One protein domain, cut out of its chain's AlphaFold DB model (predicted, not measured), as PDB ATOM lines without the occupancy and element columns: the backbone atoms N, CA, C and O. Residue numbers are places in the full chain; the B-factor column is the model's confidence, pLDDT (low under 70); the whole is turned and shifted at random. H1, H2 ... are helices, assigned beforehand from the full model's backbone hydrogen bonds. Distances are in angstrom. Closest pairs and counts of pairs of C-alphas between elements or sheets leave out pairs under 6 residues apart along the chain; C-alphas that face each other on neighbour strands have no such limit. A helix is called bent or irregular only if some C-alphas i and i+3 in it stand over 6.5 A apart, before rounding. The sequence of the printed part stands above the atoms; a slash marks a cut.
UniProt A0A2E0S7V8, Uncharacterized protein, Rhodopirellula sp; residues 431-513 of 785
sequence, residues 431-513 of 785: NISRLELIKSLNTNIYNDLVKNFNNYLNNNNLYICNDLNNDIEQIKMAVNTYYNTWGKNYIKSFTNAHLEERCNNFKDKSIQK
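This is residues 431 to 513 of the 785 residues of an uncharacterized protein of Rhodopirellula sp (UniProt A0A2E0S7V8). Four helices make a short up-and-down bundle in the order of a ring, H1, H2, H3 and H4, each running against the one before it, with H1 and H3 drawn close across the ring and H2 and H4 held apart. The helices are splayed rather than strictly side by side: H2 and H3 spread away from each other toward the link of residues 460 to 465, and after H4 a tail without a named element, residues 501 to 513, folds back toward the beginning of H3. The printed part has 83 residues with four named helices, in the order H1, H2, H3, H4, and no named strand; the class is all helix. It is compact, with a radius of gyration of the C-alphas of 11.7 A, and rounded, with spans of 31 by 28 by 19 A.

H1 is residues 431 to 441, 15.5 A from first to last C-alpha, and begins at C-alpha 431 at (-18.081, 7.600, -43.071). After residues 442 to 445, H2 is residues 446 to 459, 19.8 A long, from C-alpha 446 at (-42.699, 12.430, -43.208). Residues 460 to 465 lead to H3, residues 466 to 480, 21.8 A long. H3 is irregular, but only just: C-alphas 470 and 473 are 7.0 A apart. H4, residues 483 to 500, is the longest helix by residues, 22.9 A long, and ends at C-alpha 500 at (-22.182, 9.836, -31.940). H4 is irregular, with C-alphas 485 and 488 standing 7.2 A apart.

The four helices form a bundle that is up and down, each helix running against the one before it in the chain, and their packing is mostly aligned. H1 and H2 are a helical hairpin and touch, closest at the C-alphas of Ser 440 and Asn 452, 4.9 A apart. Their lines stand at a shallow tilt of 31 degrees, opposite ways. H2 and H3, also a helical hairpin, only just touch, with 3 pairs of C-alphas within 8 A; they touch with residues 449 to 450 of H2 and 479 to 480 of H3 alone. Its closest C-alphas are those of Val 450 and Val 479, 6.6 A apart. H3 and H4, a third helical hairpin, touch with 12 pairs of C-alphas within 8 A, through residues 475 to 479 of H3 and 483 to 491 of H4 alone. The closest are the C-alphas of Ala 478 and Gly 487, 3.8 A apart. Their shallow tilt of 34 degrees, opposite ways, is only just short of steep. H4 touches H1 with residues 491 to 499 alone, closest at the C-alphas of Ile 438 and Thr 495, 5.5 A apart. H1 and H3 are close but not clearly touching: their closest C-alphas, of Arg 434 and Leu 468, are 7.4 A apart, and they run the same way at a shallow tilt of 1 degrees. H2 and H4 are apart. In H1 and H2 every O i to N i+4 pair is within hydrogen-bond range, while in H3 it is 8 of 11 pairs and in H4 11 of 14.

The two C-alphas farthest apart are those of Leu 462 and Thr 485, 31.4 A. The C-alphas of Asn 431 and Lys 513, the first and last printed, are 12.0 A apart. The printed part has no cut. The links H1 to H2 and H3 to H4 are tight, and the link H2 to H3 is short; no link is long. The C-alphas of residues 501 to 513 lie 10 to 16 A from the mean of the C-alphas. The mean pLDDT of the printed part is 86.1; residues 460 to 467, of which 466 to 467 belong to H3, are under 70.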
ATOM      1  N   ASN A 431     -17.770   6.379 -43.816       90.56
ATOM      2  CA  ASN A 431     -18.081   7.600 -43.071       90.56
ATOM      3  C   ASN A 431     -18.851   8.630 -43.907       90.56
ATOM      4  O   ASN A 431     -19.750   9.281 -43.382       90.56
ATOM      5  N   ILE A 432     -18.549   8.765 -45.198       88.94
ATOM      6  CA  ILE A 432     -19.329   9.622 -46.101       88.94
ATOM      7  C   ILE A 432     -20.753   9.066 -46.239       88.94
ATOM      8  O   ILE A 432     -21.715   9.767 -45.925       88.94
ATOM      9  N   SER A 433     -20.889   7.788 -46.607       88.19
ATOM     10  CA  SER A 433     -22.182   7.143 -46.849       88.19
ATOM     11  C   SER A 433     -23.088   7.149 -45.619       88.19
ATOM     12  O   SER A 433     -24.289   7.387 -45.768       88.19
ATOM     13  N   ARG A 434     -22.548   6.930 -44.407       91.31
ATOM     14  CA  ARG A 434     -23.354   6.989 -43.172       91.31
ATOM     15  C   ARG A 434     -23.848   8.407 -42.880       91.31
ATOM     16  O   ARG A 434     -24.981   8.573 -42.443       91.31
ATOM     17  N   LEU A 435     -23.018   9.434 -43.095       91.94
ATOM     18  CA  LEU A 435     -23.371  10.820 -42.770       91.94
ATOM     19  C   LEU A 435     -24.387  11.369 -43.778       91.94
ATOM     20  O   LEU A 435     -25.293  12.113 -43.402       91.94
ATOM     21  N   GLU A 436     -24.289  10.954 -45.040       89.62
ATOM     22  CA  GLU A 436     -25.303  11.226 -46.061       89.62
ATOM     23  C   GLU A 436     -26.627  10.507 -45.763       89.62
ATOM     24  O   GLU A 436     -27.688  11.122 -45.892       89.62
ATOM     25  N   LEU A 437     -26.581   9.255 -45.284       91.00
ATOM     26  CA  LEU A 437     -27.774   8.526 -44.845       91.00
ATOM     27  C   LEU A 437     -28.464   9.263 -43.697       91.00
ATOM     28  O   LEU A 437     -29.654   9.557 -43.782       91.00
ATOM     29  N   ILE A 438     -27.713   9.637 -42.659       92.06
ATOM     30  CA  ILE A 438     -28.248  10.417 -41.537       92.06
ATOM     31  C   ILE A 438     -28.879  11.719 -42.036       92.06
ATOM     32  O   ILE A 438     -29.990  12.048 -41.628       92.06
ATOM     33  N   LYS A 439     -28.211  12.444 -42.942       91.00
ATOM     34  CA  LYS A 439     -28.746  13.682 -43.529       91.00
ATOM     35  C   LYS A 439     -30.081  13.440 -44.240       91.00
ATOM     36  O   LYS A 439     -30.966  14.284 -44.138       91.00
ATOM     37  N   SER A 440     -30.244  12.300 -44.914       91.75
ATOM     38  CA  SER A 440     -31.507  11.932 -45.567       91.75
ATOM     39  C   SER A 440     -32.632  11.602 -44.574       91.75
ATOM     40  O   SER A 440     -33.793  11.893 -44.852       91.75
ATOM     41  N   LEU A 441     -32.282  11.055 -43.405       92.69
ATOM     42  CA  LEU A 441     -33.221  10.650 -42.357       92.69
ATOM     43  C   LEU A 441     -33.578  11.786 -41.380       92.69
ATOM     44  O   LEU A 441     -34.555  11.685 -40.641       92.69
ATOM     45  N   ASN A 442     -32.793  12.864 -41.351       87.75
ATOM     46  CA  ASN A 442     -32.917  13.938 -40.367       87.75
ATOM     47  C   ASN A 442     -33.963  14.995 -40.771       87.75
ATOM     48  O   ASN A 442     -33.628  16.135 -41.098       87.75
ATOM     49  N   THR A 443     -35.240  14.613 -40.761       88.81
ATOM     50  CA  THR A 443     -36.372  15.532 -40.929       88.81
ATOM     51  C   THR A 443     -37.580  15.068 -40.123       88.81
ATOM     52  O   THR A 443     -37.831  13.874 -39.976       88.81
ATOM     53  N   ASN A 444     -38.348  16.030 -39.611       83.31
ATOM     54  CA  ASN A 444     -39.585  15.765 -38.874       83.31
ATOM     55  C   ASN A 444     -40.813  15.671 -39.798       83.31
ATOM     56  O   ASN A 444     -41.891  15.289 -39.344       83.31
ATOM     57  N   ILE A 445     -40.668  16.022 -41.081       91.44
ATOM     58  CA  ILE A 445     -41.745  15.968 -42.073       91.44
ATOM     59  C   ILE A 445     -41.659  14.629 -42.806       91.44
ATOM     60  O   ILE A 445     -40.703  14.375 -43.534       91.44
ATOM     61  N   TYR A 446     -42.682  13.787 -42.649       91.75
ATOM     62  CA  TYR A 446     -42.699  12.430 -43.208       91.75
ATOM     63  C   TYR A 446     -42.524  12.392 -44.737       91.75
ATOM     64  O   TYR A 446     -41.743  11.599 -45.255       91.75
ATOM     65  N   ASN A 447     -43.185  13.287 -45.475       93.06
ATOM     66  CA  ASN A 447     -43.064  13.319 -46.937       93.06
ATOM     67  C   ASN A 447     -41.636  13.657 -47.391       93.06
ATOM     68  O   ASN A 447     -41.128  13.059 -48.343       93.06
ATOM     69  N   ASP A 448     -40.973  14.577 -46.687       94.25
ATOM     70  CA  ASP A 448     -39.577  14.913 -46.957       94.25
ATOM     71  C   ASP A 448     -38.653  13.759 -46.575       94.25
ATOM     72  O   ASP A 448     -37.704  13.488 -47.306       94.25
ATOM     73  N   LEU A 449     -38.944  13.044 -45.481       94.19
ATOM     74  CA  LEU A 449     -38.193  11.858 -45.061       94.19
ATOM     75  C   LEU A 449     -38.187  10.805 -46.171       94.19
ATOM     76  O   LEU A 449     -37.117  10.389 -46.617       94.19
ATOM     77  N   VAL A 450     -39.370  10.419 -46.656       93.88
ATOM     78  CA  VAL A 450     -39.519   9.413 -47.719       93.88
ATOM     79  C   VAL A 450     -38.809   9.871 -48.995       93.88
ATOM     80  O   VAL A 450     -38.040   9.114 -49.589       93.88
ATOM     81  N   LYS A 451     -39.009  11.129 -49.406       94.31
ATOM     82  CA  LYS A 451     -38.369  11.698 -50.600       94.31
ATOM     83  C   LYS A 451     -36.844  11.707 -50.484       94.31
ATOM     84  O   LYS A 451     -36.158  11.278 -51.411       94.31
ATOM     85  N   ASN A 452     -36.308  12.197 -49.369       93.44
ATOM     86  CA  ASN A 452     -34.871  12.304 -49.143       93.44
ATOM     87  C   ASN A 452     -34.217  10.922 -49.066       93.44
ATOM     88  O   ASN A 452     -33.161  10.724 -49.668       93.44
ATOM     89  N   PHE A 453     -34.851   9.971 -48.380       92.44
ATOM     90  CA  PHE A 453     -34.360   8.601 -48.272       92.44
ATOM     91  C   PHE A 453     -34.375   7.877 -49.628       92.44
ATOM     92  O   PHE A 453     -33.373   7.281 -50.016       92.44
ATOM     93  N   ASN A 454     -35.444   8.009 -50.421       91.00
ATOM     94  CA  ASN A 454     -35.487   7.438 -51.773       91.00
ATOM     95  C   ASN A 454     -34.445   8.078 -52.706       91.00
ATOM     96  O   ASN A 454     -33.798   7.379 -53.482       91.00
ATOM     97  N   ASN A 455     -34.223   9.392 -52.599       90.12
ATOM     98  CA  ASN A 455     -33.146  10.063 -53.327       90.12
ATOM     99  C   ASN A 455     -31.765   9.540 -52.911       90.12
ATOM    100  O   ASN A 455     -30.908   9.361 -53.772       90.12
ATOM    101  N   TYR A 456     -31.547   9.285 -51.618       88.12
ATOM    102  CA  TYR A 456     -30.315   8.668 -51.128       88.12
ATOM    103  C   TYR A 456     -30.100   7.285 -51.758       88.12
ATOM    104  O   TYR A 456     -29.021   7.032 -52.287       88.12
ATOM    105  N   LEU A 457     -31.130   6.431 -51.780       86.56
ATOM    106  CA  LEU A 457     -31.056   5.098 -52.392       86.56
ATOM    107  C   LEU A 457     -30.771   5.162 -53.902       86.56
ATOM    108  O   LEU A 457     -29.923   4.423 -54.391       86.56
ATOM    109  N   ASN A 458     -31.425   6.074 -54.628       82.75
ATOM    110  CA  ASN A 458     -31.274   6.204 -56.082       82.75
ATOM    111  C   ASN A 458     -29.928   6.818 -56.498       82.75
ATOM    112  O   ASN A 458     -29.343   6.420 -57.506       82.75
ATOM    113  N   ASN A 459     -29.434   7.804 -55.742       74.62
ATOM    114  CA  ASN A 459     -28.182   8.494 -56.057       74.62
ATOM    115  C   ASN A 459     -26.948   7.660 -55.674       74.62
ATOM    116  O   ASN A 459     -25.893   7.818 -56.290       74.62
ATOM    117  N   ASN A 460     -27.072   6.749 -54.701       61.69
ATOM    118  CA  ASN A 460     -25.974   5.919 -54.206       61.69
ATOM    119  C   ASN A 460     -25.876   4.542 -54.884       61.69
ATOM    120  O   ASN A 460     -25.602   3.537 -54.233       61.69
ATOM    121  N   ASN A 461     -25.934   4.514 -56.221       49.53
ATOM    122  CA  ASN A 461     -25.447   3.380 -57.030       49.53
ATOM    123  C   ASN A 461     -23.917   3.150 -56.907       49.53
ATOM    124  O   ASN A 461     -23.366   2.254 -57.545       49.53
ATOM    125  N   LEU A 462     -23.208   3.944 -56.092       46.00
ATOM    126  CA  LEU A 462     -21.810   3.735 -55.723       46.00
ATOM    127  C   LEU A 462     -21.704   3.274 -54.266       46.00
ATOM    128  O   LEU A 462     -21.820   4.081 -53.350       46.00
ATOM    129  N   TYR A 463     -21.400   1.986 -54.091       55.06
ATOM    130  CA  TYR A 463     -20.808   1.392 -52.888       55.06
ATOM    131  C   TYR A 463     -21.385   1.898 -51.557       55.06
ATOM    132  O   TYR A 463     -20.660   2.460 -50.733       55.06
ATOM    133  N   ILE A 464     -22.670   1.638 -51.289       58.25
ATOM    134  CA  ILE A 464     -23.084   1.525 -49.887       58.25
ATOM    135  C   ILE A 464     -22.211   0.413 -49.297       58.25
ATOM    136  O   ILE A 464     -22.225  -0.724 -49.768       58.25
ATOM    137  N   CYS A 465     -21.370   0.769 -48.328       63.09
ATOM    138  CA  CYS A 465     -20.476  -0.183 -47.682       63.09
ATOM    139  C   CYS A 465     -21.300  -1.368 -47.147       63.09
ATOM    140  O   CYS A 465     -22.369  -1.146 -46.577       63.09
ATOM    141  N   ASN A 466     -20.807  -2.605 -47.297       64.56
ATOM    142  CA  ASN A 466     -21.548  -3.830 -46.950       64.56
ATOM    143  C   ASN A 466     -22.213  -3.777 -45.563       64.56
ATOM    144  O   ASN A 466     -23.335  -4.246 -45.396       64.56
ATOM    145  N   ASP A 467     -21.558  -3.154 -44.582       67.56
ATOM    146  CA  ASP A 467     -22.100  -3.004 -43.231       67.56
ATOM    147  C   ASP A 467     -23.375  -2.152 -43.176       67.56
ATOM    148  O   ASP A 467     -24.305  -2.531 -42.476       67.56
ATOM    149  N   LEU A 468     -23.447  -1.038 -43.920       79.50
ATOM    150  CA  LEU A 468     -24.656  -0.205 -44.001       79.50
ATOM    151  C   LEU A 468     -25.773  -0.939 -44.745       79.50
ATOM    152  O   LEU A 468     -26.914  -0.889 -44.303       79.50
ATOM    153  N   ASN A 469     -25.442  -1.664 -45.822       77.81
ATOM    154  CA  ASN A 469     -26.422  -2.422 -46.613       77.81
ATOM    155  C   ASN A 469     -27.233  -3.411 -45.774       77.81
ATOM    156  O   ASN A 469     -28.418  -3.594 -46.035       77.81
ATOM    157  N   ASN A 470     -26.614  -4.021 -44.761       78.44
ATOM    158  CA  ASN A 470     -27.305  -4.958 -43.879       78.44
ATOM    159  C   ASN A 470     -28.468  -4.318 -43.105       78.44
ATOM    160  O   ASN A 470     -29.434  -5.013 -42.808       78.44
ATOM    161  N   ASP A 471     -28.389  -3.017 -42.815       86.69
ATOM    162  CA  ASP A 471     -29.407  -2.308 -42.034       86.69
ATOM    163  C   ASP A 471     -30.398  -1.540 -42.935       86.69
ATOM    164  O   ASP A 471     -31.467  -1.133 -42.476       86.69
ATOM    165  N   ILE A 472     -30.087  -1.356 -44.231       88.25
ATOM    166  CA  ILE A 472     -30.921  -0.594 -45.182       88.25
ATOM    167  C   ILE A 472     -32.330  -1.173 -45.309       88.25
ATOM    168  O   ILE A 472     -33.285  -0.398 -45.326       88.25
ATOM    169  N   GLU A 473     -32.493  -2.496 -45.366       86.00
ATOM    170  CA  GLU A 473     -33.827  -3.110 -45.469       86.00
ATOM    171  C   GLU A 473     -34.683  -2.811 -44.231       86.00
ATOM    172  O   GLU A 473     -35.845  -2.422 -44.354       86.00
ATOM    173  N   GLN A 474     -34.096  -2.865 -43.033       87.94
ATOM    174  CA  GLN A 474     -34.798  -2.505 -41.801       87.94
ATOM    175  C   GLN A 474     -35.152  -1.012 -41.766       87.94
ATOM    176  O   GLN A 474     -36.260  -0.652 -41.370       87.94
ATOM    177  N   ILE A 475     -34.260  -0.132 -42.232       92.31
ATOM    178  CA  ILE A 475     -34.545   1.308 -42.362       92.31
ATOM    179  C   ILE A 475     -35.660   1.544 -43.386       92.31
ATOM    180  O   ILE A 475     -36.560   2.345 -43.145       92.31
ATOM    181  N   LYS A 476     -35.659   0.819 -44.503       91.62
ATOM    182  CA  LYS A 476     -36.699   0.901 -45.531       91.62
ATOM    183  C   LYS A 476     -38.058   0.465 -44.987       91.62
ATOM    184  O   LYS A 476     -39.044   1.165 -45.216       91.62
ATOM    185  N   MET A 477     -38.112  -0.620 -44.215       90.38
ATOM    186  CA  MET A 477     -39.317  -1.041 -43.489       90.38
ATOM    187  C   MET A 477     -39.760   0.022 -42.473       90.38
ATOM    188  O   MET A 477     -40.947   0.343 -42.402       90.38
ATOM    189  N   ALA A 478     -38.817   0.608 -41.729       92.62
ATOM    190  CA  ALA A 478     -39.084   1.659 -40.749       92.62
ATOM    191  C   ALA A 478     -39.668   2.928 -41.387       92.62
ATOM    192  O   ALA A 478     -40.595   3.515 -40.836       92.62
ATOM    193  N   VAL A 479     -39.132   3.353 -42.535       93.25
ATOM    194  CA  VAL A 479     -39.561   4.564 -43.246       93.25
ATOM    195  C   VAL A 479     -40.884   4.335 -43.974       93.25
ATOM    196  O   VAL A 479     -41.768   5.173 -43.868       93.25
ATOM    197  N   ASN A 480     -41.046   3.218 -44.688       90.00
ATOM    198  CA  ASN A 480     -42.168   3.050 -45.616       90.00
ATOM    199  C   ASN A 480     -43.367   2.296 -45.023       90.00
ATOM    200  O   ASN A 480     -44.505   2.607 -45.358       90.00
ATOM    201  N   THR A 481     -43.130   1.291 -44.175       89.94
ATOM    202  CA  THR A 481     -44.182   0.359 -43.723       89.94
ATOM    203  C   THR A 481     -44.581   0.605 -42.273       89.94
ATOM    204  O   THR A 481     -45.762   0.590 -41.938       89.94
ATOM    205  N   TYR A 482     -43.605   0.860 -41.402       89.75
ATOM    206  CA  TYR A 482     -43.800   0.859 -39.951       89.75
ATOM    207  C   TYR A 482     -43.517   2.211 -39.289       89.75
ATOM    208  O   TYR A 482     -43.312   2.269 -38.076       89.75
ATOM    209  N   TYR A 483     -43.538   3.315 -40.044       90.12
ATOM    210  CA  TYR A 483     -43.171   4.638 -39.524       90.12
ATOM    211  C   TYR A 483     -43.984   5.045 -38.289       90.12
ATOM    212  O   TYR A 483     -43.409   5.468 -37.286       90.12
ATOM    213  N   ASN A 484     -45.304   4.835 -38.332       87.06
ATOM    214  CA  ASN A 484     -46.231   5.187 -37.254       87.06
ATOM    215  C   ASN A 484     -46.250   4.192 -36.078       87.06
ATOM    216  O   ASN A 484     -46.955   4.440 -35.107       87.06
ATOM    217  N   THR A 485     -45.527   3.069 -36.158       86.06
ATOM    218  CA  THR A 485     -45.465   2.068 -35.080       86.06
ATOM    219  C   THR A 485     -44.112   2.120 -34.374       86.06
ATOM    220  O   THR A 485     -43.970   2.806 -33.368       86.06
ATOM    221  N   TRP A 486     -43.098   1.434 -34.898       88.56
ATOM    222  CA  TRP A 486     -41.745   1.417 -34.325       88.56
ATOM    223  C   TRP A 486     -40.744   2.250 -35.136       88.56
ATOM    224  O   TRP A 486     -39.699   2.655 -34.620       88.56
ATOM    225  N   GLY A 487     -41.059   2.541 -36.402       91.62
ATOM    226  CA  GLY A 487     -40.126   3.104 -37.373       91.62
ATOM    227  C   GLY A 487     -39.598   4.483 -36.991       91.62
ATOM    228  O   GLY A 487     -38.386   4.691 -37.002       91.62
ATOM    229  N   LYS A 488     -40.468   5.408 -36.558       91.75
ATOM    230  CA  LYS A 488     -40.055   6.739 -36.074       91.75
ATOM    231  C   LYS A 488     -39.053   6.648 -34.913       91.75
ATOM    232  O   LYS A 488     -38.067   7.387 -34.886       91.75
ATOM    233  N   ASN A 489     -39.297   5.743 -33.967       92.19
ATOM    234  CA  ASN A 489     -38.474   5.575 -32.765       92.19
ATOM    235  C   ASN A 489     -37.114   4.964 -33.117       92.19
ATOM    236  O   ASN A 489     -36.071   5.462 -32.682       92.19
ATOM    237  N   TYR A 490     -37.131   3.944 -33.977       92.69
ATOM    238  CA  TYR A 490     -35.936   3.307 -34.514       92.69
ATOM    239  C   TYR A 490     -35.057   4.291 -35.293       92.69
ATOM    240  O   TYR A 490     -33.884   4.431 -34.960       92.69
ATOM    241  N   ILE A 491     -35.614   5.039 -36.256       93.62
ATOM    242  CA  ILE A 491     -34.855   5.990 -37.090       93.62
ATOM    243  C   ILE A 491     -34.129   7.018 -36.218       93.62
ATOM    244  O   ILE A 491     -32.949   7.303 -36.437       93.62
ATOM    245  N   LYS A 492     -34.799   7.559 -35.198       92.19
ATOM    246  CA  LYS A 492     -34.191   8.526 -34.276       92.19
ATOM    247  C   LYS A 492     -33.082   7.918 -33.420       92.19
ATOM    248  O   LYS A 492     -32.053   8.561 -33.221       92.19
ATOM    249  N   SER A 493     -33.258   6.690 -32.933       92.25
ATOM    250  CA  SER A 493     -32.205   6.013 -32.166       92.25
ATOM    251  C   SER A 493     -31.005   5.646 -33.053       92.25
ATOM    252  O   SER A 493     -29.865   5.897 -32.666       92.25
ATOM    253  N   PHE A 494     -31.258   5.143 -34.265       92.50
ATOM    254  CA  PHE A 494     -30.250   4.774 -35.263       92.50
ATOM    255  C   PHE A 494     -29.421   5.980 -35.727       92.50
ATOM    256  O   PHE A 494     -28.190   5.955 -35.695       92.50
ATOM    257  N   THR A 495     -30.086   7.075 -36.111       91.81
ATOM    258  CA  THR A 495     -29.406   8.307 -36.546       91.81
ATOM    259  C   THR A 495     -28.534   8.892 -35.439       91.81
ATOM    260  O   THR A 495     -27.383   9.244 -35.698       91.81
ATOM    261  N   ASN A 496     -29.034   8.936 -34.199       90.44
ATOM    262  CA  ASN A 496     -28.259   9.394 -33.047       90.44
ATOM    263  C   ASN A 496     -27.032   8.496 -32.788       90.44
ATOM    264  O   ASN A 496     -25.927   9.012 -32.626       90.44
ATOM    265  N   ALA A 497     -27.192   7.168 -32.839       92.75
ATOM    266  CA  ALA A 497     -26.093   6.219 -32.650       92.75
ATOM    267  C   ALA A 497     -24.964   6.413 -33.676       92.75
ATOM    268  O   ALA A 497     -23.791   6.440 -33.301       92.75
ATOM    269  N   HIS A 498     -25.293   6.620 -34.956       93.06
ATOM    270  CA  HIS A 498     -24.278   6.913 -35.966       93.06
ATOM    271  C   HIS A 498     -23.659   8.301 -35.826       93.06
ATOM    272  O   HIS A 498     -22.459   8.426 -36.062       93.06
ATOM    273  N   LEU A 499     -24.426   9.337 -35.471       89.94
ATOM    274  CA  LEU A 499     -23.880  10.686 -35.266       89.94
ATOM    275  C   LEU A 499     -22.844  10.704 -34.142       89.94
ATOM    276  O   LEU A 499     -21.808  11.354 -34.269       89.94
ATOM    277  N   GLU A 500     -23.098   9.951 -33.074       89.50
ATOM    278  CA  GLU A 500     -22.182   9.836 -31.940       89.50
ATOM    279  C   GLU A 500     -21.135   8.729 -32.098       89.50
ATOM    280  O   GLU A 500     -20.251   8.622 -31.248       89.50
ATOM    281  N   GLU A 501     -21.194   7.936 -33.171       93.75
ATOM    282  CA  GLU A 501     -20.344   6.757 -33.385       93.75
ATOM    283  C   GLU A 501     -20.366   5.812 -32.175       93.75
ATOM    284  O   GLU A 501     -19.335   5.466 -31.592       93.75
ATOM    285  N   ARG A 502     -21.577   5.419 -31.772       92.25
ATOM    286  CA  ARG A 502     -21.851   4.588 -30.600       92.25
ATOM    287  C   ARG A 502     -22.545   3.293 -31.003       92.25
ATOM    288  O   ARG A 502     -23.559   3.311 -31.696       92.25
ATOM    289  N   CYS A 503     -22.057   2.169 -30.486       91.50
ATOM    290  CA  CYS A 503     -22.765   0.898 -30.582       91.50
ATOM    291  C   CYS A 503     -23.868   0.886 -29.523       91.50
ATOM    292  O   CYS A 503     -23.571   0.795 -28.333       91.50
ATOM    293  N   ASN A 504     -25.130   1.030 -29.932       87.75
ATOM    294  CA  ASN A 504     -26.271   1.044 -29.015       87.75
ATOM    295  C   ASN A 504     -26.997  -0.309 -28.916       87.75
ATOM    296  O   ASN A 504     -27.763  -0.478 -27.974       87.75
ATOM    297  N   ASN A 505     -26.768  -1.261 -29.830       81.94
ATOM    298  CA  ASN A 505     -27.336  -2.611 -29.774       81.94
ATOM    299  C   ASN A 505     -26.541  -3.637 -30.622       81.94
ATOM    300  O   ASN A 505     -25.665  -3.243 -31.385       81.94
ATOM    301  N   PHE A 506     -26.844  -4.939 -30.485       77.44
ATOM    302  CA  PHE A 506     -26.206  -6.029 -31.252       77.44
ATOM    303  C   PHE A 506     -26.930  -6.422 -32.551       77.44
ATOM    304  O   PHE A 506     -26.432  -7.284 -33.274       77.44
ATOM    305  N   LYS A 507     -28.129  -5.893 -32.822       75.50
ATOM    306  CA  LYS A 507     -28.935  -6.313 -33.980       75.50
ATOM    307  C   LYS A 507     -28.544  -5.560 -35.244       75.50
ATOM    308  O   LYS A 507     -28.354  -6.195 -36.278       75.50
ATOM    309  N   ASP A 508     -28.349  -4.251 -35.137       82.81
ATOM    310  CA  ASP A 508     -27.941  -3.414 -36.263       82.81
ATOM    311  C   ASP A 508     -26.438  -3.622 -36.520       82.81
ATOM    312  O   ASP A 508     -25.610  -3.491 -35.609       82.81
ATOM    313  N   LYS A 509     -26.047  -4.002 -37.739       85.25
ATOM    314  CA  LYS A 509     -24.660  -4.409 -38.035       85.25
ATOM    315  C   LYS A 509     -23.723  -3.222 -38.207       85.25
ATOM    316  O   LYS A 509     -22.562  -3.284 -37.798       85.25
ATOM    317  N   SER A 510     -24.200  -2.127 -38.787       88.88
ATOM    318  CA  SER A 510     -23.355  -0.980 -39.135       88.88
ATOM    319  C   SER A 510     -22.809  -0.223 -37.923       88.88
ATOM    320  O   SER A 510     -21.757   0.413 -38.027       88.88
ATOM    321  N   ILE A 511     -23.473  -0.325 -36.770       89.75
ATOM    322  CA  ILE A 511     -23.065   0.313 -35.513       89.75
ATOM    323  C   ILE A 511     -22.151  -0.567 -34.649       89.75
ATOM    324  O   ILE A 511     -21.474  -0.043 -33.769       89.75
ATOM    325  N   GLN A 512     -22.090  -1.883 -34.888       85.81
ATOM    326  CA  GLN A 512     -21.326  -2.828 -34.053       85.81
ATOM    327  C   GLN A 512     -19.816  -2.606 -34.105       85.81
ATOM    328  O   GLN A 512     -19.086  -3.020 -33.208       85.81
ATOM    329  N   LYS A 513     -19.340  -1.913 -35.143       86.06
ATOM    330  CA  LYS A 513     -17.937  -1.507 -35.265       86.06
ATOM    331  C   LYS A 513     -17.543  -0.394 -34.289       86.06
ATOM    332  O   LYS A 513     -16.356  -0.126 -34.126       86.06
TER     333      LYS A 513